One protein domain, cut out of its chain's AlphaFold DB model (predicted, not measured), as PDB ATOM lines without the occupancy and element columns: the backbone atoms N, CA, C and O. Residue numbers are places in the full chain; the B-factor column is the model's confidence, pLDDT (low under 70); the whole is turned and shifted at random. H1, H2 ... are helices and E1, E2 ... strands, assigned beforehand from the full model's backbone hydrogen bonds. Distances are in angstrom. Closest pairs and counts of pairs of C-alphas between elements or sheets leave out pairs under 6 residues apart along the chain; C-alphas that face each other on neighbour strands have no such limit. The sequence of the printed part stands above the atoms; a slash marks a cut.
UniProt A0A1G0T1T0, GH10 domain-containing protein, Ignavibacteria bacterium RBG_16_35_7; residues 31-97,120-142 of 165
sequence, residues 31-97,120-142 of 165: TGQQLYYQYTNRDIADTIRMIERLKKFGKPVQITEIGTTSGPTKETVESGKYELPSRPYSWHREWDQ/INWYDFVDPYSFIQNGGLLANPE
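Overview. This is residues 31 to 97 and 120 to 142 of the 165 residues of the protein "GH10 domain-containing protein" of Ignavibacteria bacterium RBG_16_35_7 (UniProt A0A1G0T1T0). A small sheet of three parallel strands with one helix, H2, along one face makes one end of the domain; beyond the far ends of the strands lie the short helix H3 and the loop of residues 79 to 97. The printed part has 90 residues, with E1, H1, H2, E2, H3 and E3 in that order; the sheet runs E1, E2, E3. The class is mixed, helices and strands, with 37 residues in named elements, under half. The whole is only just loose, close to compact, with a radius of gyration of the C-alphas of 15.1 A, and only just flat, spanning 49 by 33 by 16 A.

Along the chain. E1, residues 31 to 36, begins with C-alpha 31 at (19.238, 7.214, -0.419) and is 16.5 A long. H1 is residues 37 to 40. H2, residues 44 to 55, is 16.9 A long. E2, residues 61 to 67, is 17.0 A long. H3 is residues 74 to 78. E3, residues 120 to 122, ends with C-alpha 122 at (33.266, 4.855, 8.211).

Arrangement. E1 and E2 are parallel at 16 degrees, with N 33 and O 62 within hydrogen-bond range at 2.9 A. E2 and E3 are parallel at 19 degrees, with N 121 and O 63 at 2.9 A. H2 is on the sheet, over E1 and E2, at a height over the sheet of 10.3 A; it runs along the strands, at 11 degrees to E1 on the local plane. The closest C-alphas of H2 and E2, Leu 54 and Val 61, are 7.3 A apart. E1, H1 H2, E2 is a strand-helix-strand unit, two parallel neighbour strands with helices between, and its crossover is right-handed. H1 and H3 are not on the sheet. Every O i to N i+4 pair is within range in H3, 5 of 8 are in H2, and H1 is too short for one.

Size, cuts and confidence. The C-alphas farthest apart, Gly 58 and Glu 78, are 49.3 A apart. Residues 98 to 119 are cut out, with 19.9 A between C-alphas 97 and 120. Of the links printed whole, none is long. Residues 123 to 142 hold no named element. No printed residue has a pLDDT under 70.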
ATOM      1  N   THR A  31      18.422   8.165   0.355       94.94
ATOM      2  CA  THR A  31      19.238   7.214  -0.419       94.94
ATOM      3  C   THR A  31      20.555   6.933   0.295       94.94
ATOM      4  O   THR A  31      21.245   7.874   0.684       94.94
ATOM      5  N   GLY A  32      20.926   5.657   0.421       94.81
ATOM      6  CA  GLY A  32      22.205   5.220   0.989       94.81
ATOM      7  C   GLY A  32      23.241   4.905  -0.089       94.81
ATOM      8  O   GLY A  32      22.876   4.343  -1.121       94.81
ATOM      9  N   GLN A  33      24.509   5.268   0.116       94.19
ATOM     10  CA  GLN A  33      25.620   4.966  -0.796       94.19
ATOM     11  C   GLN A  33      26.800   4.321  -0.061       94.19
ATOM     12  O   GLN A  33      27.295   4.872   0.922       94.19
ATOM     13  N   GLN A  34      27.280   3.197  -0.594       94.00
ATOM     14  CA  GLN A  34      28.524   2.543  -0.185       94.00
ATOM     15  C   GLN A  34      29.656   2.981  -1.130       94.00
ATOM     16  O   GLN A  34      29.532   2.861  -2.351       94.00
ATOM     17  N   LEU A  35      30.742   3.524  -0.578       91.62
ATOM     18  CA  LEU A  35      31.829   4.207  -1.284       91.62
ATOM     19  C   LEU A  35      33.195   3.667  -0.853       91.62
ATOM     20  O   LEU A  35      33.965   4.328  -0.157       91.62
ATOM     21  N   TYR A  36      33.516   2.454  -1.279       91.31
ATOM     22  CA  TYR A  36      34.815   1.857  -0.999       91.31
ATOM     23  C   TYR A  36      35.864   2.276  -2.021       91.31
ATOM     24  O   TYR A  36      35.755   1.944  -3.208       91.31
ATOM     25  N   TYR A  37      36.907   2.966  -1.561       89.31
ATOM     26  CA  TYR A  37      37.980   3.396  -2.449       89.31
ATOM     27  C   TYR A  37      38.722   2.187  -3.041       89.31
ATOM     28  O   TYR A  37      38.807   2.072  -4.259       89.31
ATOM     29  N   GLN A  38      39.146   1.233  -2.203       80.75
ATOM     30  CA  GLN A  38      40.003   0.098  -2.591       80.75
ATOM     31  C   GLN A  38      39.468  -0.736  -3.771       80.75
ATOM     32  O   GLN A  38      40.244  -1.275  -4.555       80.75
ATOM     33  N   TYR A  39      38.145  -0.855  -3.914       80.69
ATOM     34  CA  TYR A  39      37.528  -1.670  -4.969       80.69
ATOM     35  C   TYR A  39      37.166  -0.880  -6.222       80.69
ATOM     36  O   TYR A  39      36.859  -1.467  -7.258       80.69
ATOM     37  N   THR A  40      37.154   0.448  -6.132       81.44
ATOM     38  CA  THR A  40      36.687   1.303  -7.224       81.44
ATOM     39  C   THR A  40      37.778   2.207  -7.781       81.44
ATOM     40  O   THR A  40      37.643   2.650  -8.919       81.44
ATOM     41  N   ASN A  41      38.833   2.478  -7.000       84.12
ATOM     42  CA  ASN A  41      39.872   3.478  -7.255       84.12
ATOM     43  C   ASN A  41      39.300   4.823  -7.728       84.12
ATOM     44  O   ASN A  41      39.937   5.545  -8.492       84.12
ATOM     45  N   ARG A  42      38.070   5.149  -7.306       85.56
ATOM     46  CA  ARG A  42      37.409   6.391  -7.699       85.56
ATOM     47  C   ARG A  42      38.067   7.543  -6.980       85.56
ATOM     48  O   ARG A  42      38.162   7.549  -5.752       85.56
ATOM     49  N   ASP A  43      38.472   8.537  -7.751       88.81
ATOM     50  CA  ASP A  43      38.942   9.779  -7.181       88.81
ATOM     51  C   ASP A  43      37.790  10.542  -6.495       88.81
ATOM     52  O   ASP A  43      36.596  10.211  -6.577       88.81
ATOM     53  N   ILE A  44      38.170  11.587  -5.767       91.62
ATOM     54  CA  ILE A  44      37.237  12.400  -4.989       91.62
ATOM     55  C   ILE A  44      36.259  13.149  -5.907       91.62
ATOM     56  O   ILE A  44      35.074  13.230  -5.586       91.62
ATOM     57  N   ALA A  45      36.700  13.659  -7.059       91.56
ATOM     58  CA  ALA A  45      35.837  14.364  -8.005       91.56
ATOM     59  C   ALA A  45      34.801  13.426  -8.636       91.56
ATOM     60  O   ALA A  45      33.626  13.792  -8.735       91.56
ATOM     61  N   ASP A  46      35.186  12.200  -8.986       91.38
ATOM     62  CA  ASP A  46      34.246  11.174  -9.445       91.38
ATOM     63  C   ASP A  46      33.197  10.833  -8.379       91.38
ATOM     64  O   ASP A  46      32.000  10.729  -8.676       91.38
ATOM     65  N   THR A  47      33.623  10.745  -7.118       91.62
ATOM     66  CA  THR A  47      32.718  10.536  -5.982       91.62
ATOM     67  C   THR A  47      31.717  11.689  -5.846       91.62
ATOM     68  O   THR A  47      30.512  11.446  -5.736       91.62
ATOM     69  N   ILE A  48      32.167  12.945  -5.955       91.62
ATOM     70  CA  ILE A  48      31.282  14.124  -5.958       91.62
ATOM     71  C   ILE A  48      30.255  14.024  -7.088       91.62
ATOM     72  O   ILE A  48      29.055  14.156  -6.841       91.62
ATOM     73  N   ARG A  49      30.705  13.761  -8.323       91.94
ATOM     74  CA  ARG A  49      29.823  13.668  -9.498       91.94
ATOM     75  C   ARG A  49      28.747  12.610  -9.307       91.94
ATOM     76  O   ARG A  49      27.601  12.825  -9.698       91.94
ATOM     77  N   MET A  50      29.098  11.468  -8.721       90.62
ATOM     78  CA  MET A  50      28.147  10.392  -8.470       90.62
ATOM     79  C   MET A  50      27.075  10.806  -7.462       90.62
ATOM     80  O   MET A  50      25.887  10.618  -7.720       90.62
ATOM     81  N   ILE A  51      27.479  11.407  -6.347       92.25
ATOM     82  CA  ILE A  51      26.562  11.758  -5.262       92.25
ATOM     83  C   ILE A  51      25.691  12.965  -5.652       92.25
ATOM     84  O   ILE A  51      24.495  12.980  -5.367       92.25
ATOM     85  N   GLU A  52      26.216  13.944  -6.397       92.25
ATOM     86  CA  GLU A  52      25.424  15.091  -6.872       92.25
ATOM     87  C   GLU A  52      24.280  14.695  -7.819       92.25
ATOM     88  O   GLU A  52      23.294  15.425  -7.944       92.25
ATOM     89  N   ARG A  53      24.343  13.514  -8.444       93.06
ATOM     90  CA  ARG A  53      23.209  12.979  -9.208       93.06
ATOM     91  C   ARG A  53      22.014  12.643  -8.317       93.06
ATOM     92  O   ARG A  53      20.884  12.821  -8.760       93.06
ATOM     93  N   LEU A  54      22.254  12.209  -7.077       93.50
ATOM     94  CA  LEU A  54      21.206  11.848  -6.116       93.50
ATOM     95  C   LEU A  54      20.488  13.079  -5.558       93.50
ATOM     96  O   LEU A  54      19.284  13.027  -5.317       93.50
ATOM     97  N   LYS A  55      21.185  14.222  -5.468       91.69
ATOM     98  CA  LYS A  55      20.597  15.516  -5.075       91.69
ATOM     99  C   LYS A  55      19.340  15.859  -5.887       91.69
ATOM    100  O   LYS A  55      18.422  16.491  -5.367       91.69
ATOM    101  N   LYS A  56      19.279  15.439  -7.157       88.25
ATOM    102  CA  LYS A  56      18.153  15.716  -8.066       88.25
ATOM    103  C   LYS A  56      16.819  15.134  -7.593       88.25
ATOM    104  O   LYS A  56      15.784  15.616  -8.035       88.25
ATOM    105  N   PHE A  57      16.836  14.143  -6.703       92.75
ATOM    106  CA  PHE A  57      15.621  13.538  -6.157       92.75
ATOM    107  C   PHE A  57      15.045  14.310  -4.962       92.75
ATOM    108  O   PHE A  57      13.977  13.958  -4.470       92.75
ATOM    109  N   GLY A  58      15.722  15.363  -4.487       92.00
ATOM    110  CA  GLY A  58      15.226  16.211  -3.397       92.00
ATOM    111  C   GLY A  58      15.123  15.500  -2.044       92.00
ATOM    112  O   GLY A  58      14.419  15.977  -1.158       92.00
ATOM    113  N   LYS A  59      15.802  14.359  -1.889       93.44
ATOM    114  CA  LYS A  59      15.890  13.588  -0.646       93.44
ATOM    115  C   LYS A  59      17.308  13.686  -0.074       93.44
ATOM    116  O   LYS A  59      18.250  13.830  -0.861       93.44
ATOM    117  N   PRO A  60      17.481  13.616   1.258       96.31
ATOM    118  CA  PRO A  60      18.797  13.486   1.864       96.31
ATOM    119  C   PRO A  60      19.555  12.262   1.343       96.31
ATOM    120  O   PRO A  60      18.973  11.293   0.839       96.31
ATOM    121  N   VAL A  61      20.876  12.311   1.484       96.56
ATOM    122  CA  VAL A  61      21.771  11.211   1.133       96.56
ATOM    123  C   VAL A  61      22.584  10.824   2.359       96.56
ATOM    124  O   VAL A  61      23.180  11.678   3.016       96.56
ATOM    125  N   GLN A  62      22.648   9.528   2.638       97.00
ATOM    126  CA  GLN A  62      23.559   8.964   3.622       97.00
ATOM    127  C   GLN A  62      24.678   8.220   2.905       97.00
ATOM    128  O   GLN A  62      24.435   7.403   2.018       97.00
ATOM    129  N   ILE A  63      25.913   8.466   3.321       97.12
ATOM    130  CA  ILE A  63      27.034   7.613   2.947       97.12
ATOM    131  C   ILE A  63      27.094   6.506   3.990       97.12
ATOM    132  O   ILE A  63      27.545   6.713   5.115       97.12
ATOM    133  N   THR A  64      26.516   5.361   3.644       97.00
ATOM    134  CA  THR A  64      26.275   4.257   4.576       97.00
ATOM    135  C   THR A  64      27.545   3.494   4.896       97.00
ATOM    136  O   THR A  64      27.638   2.914   5.971       97.00
ATOM    137  N   GLU A  65      28.514   3.489   3.982       96.50
ATOM    138  CA  GLU A  65      29.804   2.824   4.157       96.50
ATOM    139  C   GLU A  65      30.848   3.593   3.349       96.50
ATOM    140  O   GLU A  65      30.668   3.812   2.153       96.50
ATOM    141  N   ILE A  66      31.926   4.036   3.986       95.94
ATOM    142  CA  ILE A  66      33.078   4.635   3.312       95.94
ATOM    143  C   ILE A  66      34.361   4.142   3.967       95.94
ATOM    144  O   ILE A  66      34.398   3.915   5.175       95.94
ATOM    145  N   GLY A  67      35.417   3.981   3.178       95.56
ATOM    146  CA  GLY A  67      36.705   3.573   3.714       95.56
ATOM    147  C   GLY A  67      37.781   3.421   2.651       95.56
ATOM    148  O   GLY A  67      37.497   3.274   1.457       95.56
ATOM    149  N   THR A  68      39.024   3.439   3.120       95.44
ATOM    150  CA  THR A  68      40.215   3.113   2.337       95.44
ATOM    151  C   THR A  68      41.247   2.415   3.220       95.44
ATOM    152  O   THR A  68      41.197   2.524   4.449       95.44
ATOM    153  N   THR A  69      42.172   1.693   2.596       93.94
ATOM    154  CA  THR A  69      43.267   1.001   3.280       93.94
ATOM    155  C   THR A  69      44.279   1.992   3.862       93.94
ATOM    156  O   THR A  69      44.462   3.085   3.330       93.94
ATOM    157  N   SER A  70      44.973   1.607   4.931       94.25
ATOM    158  CA  SER A  70      46.226   2.245   5.353       94.25
ATOM    159  C   SER A  70      47.469   1.537   4.817       94.25
ATOM    160  O   SER A  70      48.534   1.665   5.413       94.25
ATOM    161  N   GLY A  71      47.336   0.742   3.753       91.44
ATOM    162  CA  GLY A  71      48.437   0.018   3.128       91.44
ATOM    163  C   GLY A  71      48.969  -1.154   3.958       91.44
ATOM    164  O   GLY A  71      48.338  -1.553   4.943       91.44
ATOM    165  N   PRO A  72      50.102  -1.749   3.551       89.88
ATOM    166  CA  PRO A  72      50.659  -2.931   4.198       89.88
ATOM    167  C   PRO A  72      51.205  -2.621   5.596       89.88
ATOM    168  O   PRO A  72      51.951  -1.665   5.798       89.88
ATOM    169  N   THR A  73      50.930  -3.507   6.549       86.38
ATOM    170  CA  THR A  73      51.710  -3.634   7.788       86.38
ATOM    171  C   THR A  73      52.686  -4.800   7.666       86.38
ATOM    172  O   THR A  73      52.459  -5.724   6.877       86.38
ATOM    173  N   LYS A  74      53.742  -4.806   8.491       83.81
ATOM    174  CA  LYS A  74      54.699  -5.921   8.561       83.81
ATOM    175  C   LYS A  74      53.986  -7.270   8.725       83.81
ATOM    176  O   LYS A  74      54.249  -8.192   7.963       83.81
ATOM    177  N   GLU A  75      53.027  -7.342   9.644       83.31
ATOM    178  CA  GLU A  75      52.232  -8.547   9.898       83.31
ATOM    179  C   GLU A  75      51.439  -8.991   8.661       83.31
ATOM    180  O   GLU A  75      51.426 -10.173   8.312       83.31
ATOM    181  N   THR A  76      50.787  -8.059   7.961       83.88
ATOM    182  CA  THR A  76      49.991  -8.417   6.777       83.88
ATOM    183  C   THR A  76      50.842  -8.886   5.600       83.88
ATOM    184  O   THR A  76      50.393  -9.746   4.846       83.88
ATOM    185  N   VAL A  77      52.071  -8.379   5.470       85.56
ATOM    186  CA  VAL A  77      53.023  -8.840   4.452       85.56
ATOM    187  C   VAL A  77      53.580 -10.215   4.823       85.56
ATOM    188  O   VAL A  77      53.550 -11.126   4.002       85.56
ATOM    189  N   GLU A  78      54.030 -10.404   6.067       86.56
ATOM    190  CA  GLU A  78      54.595 -11.678   6.540       86.56
ATOM    191  C   GLU A  78      53.567 -12.820   6.534       86.56
ATOM    192  O   GLU A  78      53.909 -13.962   6.233       86.56
ATOM    193  N   SER A  79      52.296 -12.519   6.810       85.38
ATOM    194  CA  SER A  79      51.198 -13.494   6.740       85.38
ATOM    195  C   SER A  79      50.683 -13.757   5.319       85.38
ATOM    196  O   SER A  79      49.777 -14.573   5.149       85.38
ATOM    197  N   GLY A  80      51.211 -13.059   4.306       82.00
ATOM    198  CA  GLY A  80      50.743 -13.151   2.920       82.00
ATOM    199  C   GLY A  80      49.331 -12.601   2.700       82.00
ATOM    200  O   GLY A  80      48.756 -12.792   1.633       82.00
ATOM    201  N   LYS A  81      48.749 -11.921   3.697       79.88
ATOM    202  CA  LYS A  81      47.433 -11.291   3.568       79.88
ATOM    203  C   LYS A  81      47.490 -10.072   2.652       79.88
ATOM    204  O   LYS A  81      46.467  -9.748   2.061       79.88
ATOM    205  N   TYR A  82      48.628  -9.381   2.567       80.25
ATOM    206  CA  TYR A  82      48.831  -8.203   1.722       80.25
ATOM    207  C   TYR A  82      49.944  -8.465   0.707       80.25
ATOM    208  O   TYR A  82      51.098  -8.678   1.082       80.25
ATOM    209  N   GLU A  83      49.614  -8.389  -0.580       78.62
ATOM    210  CA  GLU A  83      50.600  -8.410  -1.660       78.62
ATOM    211  C   GLU A  83      51.059  -6.985  -1.970       78.62
ATOM    212  O   GLU A  83      50.243  -6.097  -2.229       78.62
ATOM    213  N   LEU A  84      52.373  -6.754  -1.944       78.38
ATOM    214  CA  LEU A  84      52.919  -5.453  -2.319       78.38
ATOM    215  C   LEU A  84      52.581  -5.156  -3.788       78.38
ATOM    216  O   LEU A  84      52.815  -6.008  -4.653       78.38
ATOM    217  N   PRO A  85      52.033  -3.969  -4.091       76.00
ATOM    218  CA  PRO A  85      51.625  -3.647  -5.444       76.00
ATOM    219  C   PRO A  85      52.837  -3.617  -6.385       76.00
ATOM    220  O   PRO A  85      53.865  -3.013  -6.104       76.00
ATOM    221  N   SER A  86      52.694  -4.254  -7.548       81.19
ATOM    222  CA  SER A  86      53.655  -4.201  -8.666       81.19
ATOM    223  C   SER A  86      53.247  -3.195  -9.750       81.19
ATOM    224  O   SER A  86      53.799  -3.176 -10.852       81.19
ATOM    225  N   ARG A  87      52.227  -2.385  -9.459       79.81
ATOM    226  CA  ARG A  87      51.573  -1.443 -10.374       79.81
ATOM    227  C   ARG A  87      51.786  -0.008  -9.886       79.81
ATOM    228  O   ARG A  87      52.147   0.175  -8.728       79.81
ATOM    229  N   PRO A  88      51.540   1.008 -10.735       83.31
ATOM    230  CA  PRO A  88      51.542   2.397 -10.294       83.31
ATOM    231  C   PRO A  88      50.602   2.623  -9.107       83.31
ATOM    232  O   PRO A  88      49.595   1.921  -8.969       83.31
ATOM    233  N   TYR A  89      50.916   3.633  -8.297       85.81
ATOM    234  CA  TYR A  89      50.091   4.030  -7.160       85.81
ATOM    235  C   TYR A  89      48.641   4.246  -7.601       85.81
ATOM    236  O   TYR A  89      48.380   4.924  -8.594       85.81
ATOM    237  N   SER A  90      47.689   3.676  -6.857       85.50
ATOM    238  CA  SER A  90      46.263   3.860  -7.160       85.50
ATOM    239  C   SER A  90      45.819   5.313  -6.952       85.50
ATOM    240  O   SER A  90      44.834   5.751  -7.543       85.50
ATOM    241  N   TRP A  91      46.551   6.051  -6.109       87.94
ATOM    242  CA  TRP A  91      46.303   7.449  -5.776       87.94
ATOM    243  C   TRP A  91      47.594   8.283  -5.854       87.94
ATOM    244  O   TRP A  91      48.306   8.220  -6.850       87.94
ATOM    245  N   HIS A  92      47.908   9.090  -4.837       89.12
ATOM    246  CA  HIS A  92      49.052  10.010  -4.857       89.12
ATOM    247  C   HIS A  92      50.414   9.338  -4.598       89.12
ATOM    248  O   HIS A  92      51.435   9.816  -5.090       89.12
ATOM    249  N   ARG A  93      50.441   8.260  -3.806       91.81
ATOM    250  CA  ARG A  93      51.635   7.498  -3.394       91.81
ATOM    251  C   ARG A  93      51.212   6.140  -2.824       91.81
ATOM    252  O   ARG A  93      50.013   5.859  -2.787       91.81
ATOM    253  N   GLU A  94      52.166   5.322  -2.375       90.94
ATOM    254  CA  GLU A  94      51.834   4.110  -1.615       90.94
ATOM    255  C   GLU A  94      50.975   4.435  -0.398       90.94
ATOM    256  O   GLU A  94      51.176   5.455   0.274       90.94
ATOM    257  N   TRP A  95      50.023   3.544  -0.126       93.00
ATOM    258  CA  TRP A  95      49.163   3.666   1.037       93.00
ATOM    259  C   TRP A  95      49.958   3.442   2.318       93.00
ATOM    260  O   TRP A  95      50.705   2.476   2.457       93.00
ATOM    261  N   ASP A  96      49.742   4.342   3.265       94.31
ATOM    262  CA  ASP A  96      50.131   4.227   4.662       94.31
ATOM    263  C   ASP A  96      49.041   4.882   5.531       94.31
ATOM    264  O   ASP A  96      48.001   5.333   5.030       94.31
ATOM    265  N   GLN A  97      49.254   4.932   6.848       96.38
ATOM    266  CA  GLN A  97      48.299   5.560   7.763       96.38
ATOM    267  C   GLN A  97      48.098   7.056   7.486       96.38
ATOM    268  O   GLN A  97      46.974   7.549   7.603       96.38
ATOM    269  N   ILE A 120      27.745  10.202   7.372       97.50
ATOM    270  CA  ILE A 120      28.817   9.401   6.792       97.50
ATOM    271  C   ILE A 120      29.238   8.363   7.828       97.50
ATOM    272  O   ILE A 120      29.609   8.718   8.949       97.50
ATOM    273  N   ASN A 121      29.195   7.093   7.445       97.56
ATOM    274  CA  ASN A 121      29.622   5.981   8.277       97.56
ATOM    275  C   ASN A 121      30.922   5.382   7.729       97.56
ATOM    276  O   ASN A 121      30.941   4.808   6.639       97.56
ATOM    277  N   TRP A 122      32.006   5.539   8.491       97.62
ATOM    278  CA  TRP A 122      33.266   4.855   8.211       97.62
ATOM    279  C   TRP A 122      33.090   3.365   8.497       97.62
ATOM    280  O   TRP A 122      32.637   3.011   9.583       97.62
ATOM    281  N   TYR A 123      33.404   2.510   7.526       97.00
ATOM    282  CA  TYR A 123      32.980   1.112   7.586       97.00
ATOM    283  C   TYR A 123      33.764   0.279   8.604       97.00
ATOM    284  O   TYR A 123      33.181  -0.461   9.392       97.00
ATOM    285  N   ASP A 124      35.084   0.437   8.617       96.69
ATOM    286  CA  ASP A 124      35.985  -0.445   9.346       96.69
ATOM    287  C   ASP A 124      36.490   0.201  10.637       96.69
ATOM    288  O   ASP A 124      37.099   1.272  10.620       96.69
ATOM    289  N   PHE A 125      36.272  -0.447  11.784       96.88
ATOM    290  CA  PHE A 125      36.708   0.111  13.067       96.88
ATOM    291  C   PHE A 125      38.097  -0.375  13.501       96.88
ATOM    292  O   PHE A 125      38.925   0.460  13.863       96.88
ATOM    293  N   VAL A 126      38.379  -1.683  13.433       97.06
ATOM    294  CA  VAL A 126      39.622  -2.303  13.938       97.06
ATOM    295  C   VAL A 126      40.211  -3.242  12.885       97.06
ATOM    296  O   VAL A 126      39.524  -4.172  12.470       97.06
ATOM    297  N   ASP A 127      41.476  -3.037  12.506       94.06
ATOM    298  CA  ASP A 127      42.134  -3.701  11.364       94.06
ATOM    299  C   ASP A 127      41.967  -5.233  11.284       94.06
ATOM    300  O   ASP A 127      41.636  -5.717  10.198       94.06
ATOM    301  N   PRO A 128      42.103  -6.022  12.372       92.12
ATOM    302  CA  PRO A 128      41.933  -7.478  12.302       92.12
ATOM    303  C   PRO A 128      40.523  -7.952  11.927       92.12
ATOM    304  O   PRO A 128      40.356  -9.106  11.538       92.12
ATOM    305  N   TYR A 129      39.520  -7.080  12.053       93.00
ATOM    306  CA  TYR A 129      38.113  -7.359  11.752       93.00
ATOM    307  C   TYR A 129      37.584  -6.517  10.587       93.00
ATOM    308  O   TYR A 129      36.375  -6.484  10.355       93.00
ATOM    309  N   SER A 130      38.472  -5.822   9.881       92.94
ATOM    310  CA  SER A 130      38.101  -4.942   8.783       92.94
ATOM    311  C   SER A 130      37.791  -5.725   7.509       92.94
ATOM    312  O   SER A 130      38.473  -6.692   7.165       92.94
ATOM    313  N   PHE A 131      36.785  -5.267   6.772       92.69
ATOM    314  CA  PHE A 131      36.487  -5.713   5.418       92.69
ATOM    315  C   PHE A 131      37.494  -5.152   4.414       92.69
ATOM    316  O   PHE A 131      38.025  -5.897   3.589       92.69
ATOM    317  N   ILE A 132      37.799  -3.852   4.502       92.44
ATOM    318  CA  ILE A 132      38.914  -3.270   3.765       92.44
ATOM    319  C   ILE A 132      40.174  -3.604   4.539       92.44
ATOM    320  O   ILE A 132      40.313  -3.285   5.720       92.44
ATOM    321  N   GLN A 133      41.128  -4.218   3.858       90.75
ATOM    322  CA  GLN A 133      42.392  -4.563   4.474       90.75
ATOM    323  C   GLN A 133      43.062  -3.335   5.095       90.75
ATOM    324  O   GLN A 133      43.309  -2.337   4.414       90.75
ATOM    325  N   ASN A 134      43.347  -3.415   6.394       93.31
ATOM    326  CA  ASN A 134      43.888  -2.317   7.192       93.31
ATOM    327  C   ASN A 134      43.062  -1.013   7.072       93.31
ATOM    328  O   ASN A 134      43.608   0.090   7.069       93.31
ATOM    329  N   GLY A 135      41.740  -1.123   6.902       95.38
ATOM    330  CA  GLY A 135      40.811   0.004   6.767       95.38
ATOM    331  C   GLY A 135      40.329   0.601   8.090       95.38
ATOM    332  O   GLY A 135      39.603   1.592   8.093       95.38
ATOM    333  N   GLY A 136      40.730   0.022   9.218       96.75
ATOM    334  CA  GLY A 136      40.313   0.407  10.558       96.75
ATOM    335  C   GLY A 136      40.762   1.812  10.952       96.75
ATOM    336  O   GLY A 136      41.747   2.339  10.429       96.75
ATOM    337  N   LEU A 137      40.062   2.388  11.930       98.06
ATOM    338  CA  LEU A 137      40.527   3.549  12.701       98.06
ATOM    339  C   LEU A 137      41.482   3.135  13.833       98.06
ATOM    340  O   LEU A 137      42.250   3.963  14.326       98.06
ATOM    341  N   LEU A 138      41.418   1.868  14.246       97.88
ATOM    342  CA  LEU A 138      42.289   1.244  15.234       97.88
ATOM    343  C   LEU A 138      43.113   0.134  14.574       97.88
ATOM    344  O   LEU A 138      42.585  -0.641  13.776       97.88
ATOM    345  N   ALA A 139      44.393   0.053  14.924       95.31
ATOM    346  CA  ALA A 139      45.304  -0.960  14.398       95.31
ATOM    347  C   ALA A 139      45.078  -2.335  15.045       95.31
ATOM    348  O   ALA A 139      45.320  -3.362  14.420       95.31
ATOM    349  N   ASN A 140      44.598  -2.370  16.291       95.06
ATOM    350  CA  ASN A 140      44.409  -3.607  17.043       95.06
ATOM    351  C   ASN A 140      43.276  -3.503  18.084       95.06
ATOM    352  O   ASN A 140      42.812  -2.396  18.393       95.06
ATOM    353  N   PRO A 141      42.791  -4.645  18.613       96.12
ATOM    354  CA  PRO A 141      41.722  -4.683  19.612       96.12
ATOM    355  C   PRO A 141      42.090  -4.011  20.942       96.12
ATOM    356  O   PRO A 141      41.196  -3.603  21.680       96.12
ATOM    357  N   GLU A 142      43.382  -3.850  21.234       96.69
ATOM    358  CA  GLU A 142      43.896  -3.150  22.416       96.69
ATOM    359  C   GLU A 142      43.657  -1.630  22.349       96.69
ATOM    360  O   GLU A 142      43.777  -0.931  23.359       96.69
TER     361      GLU A 142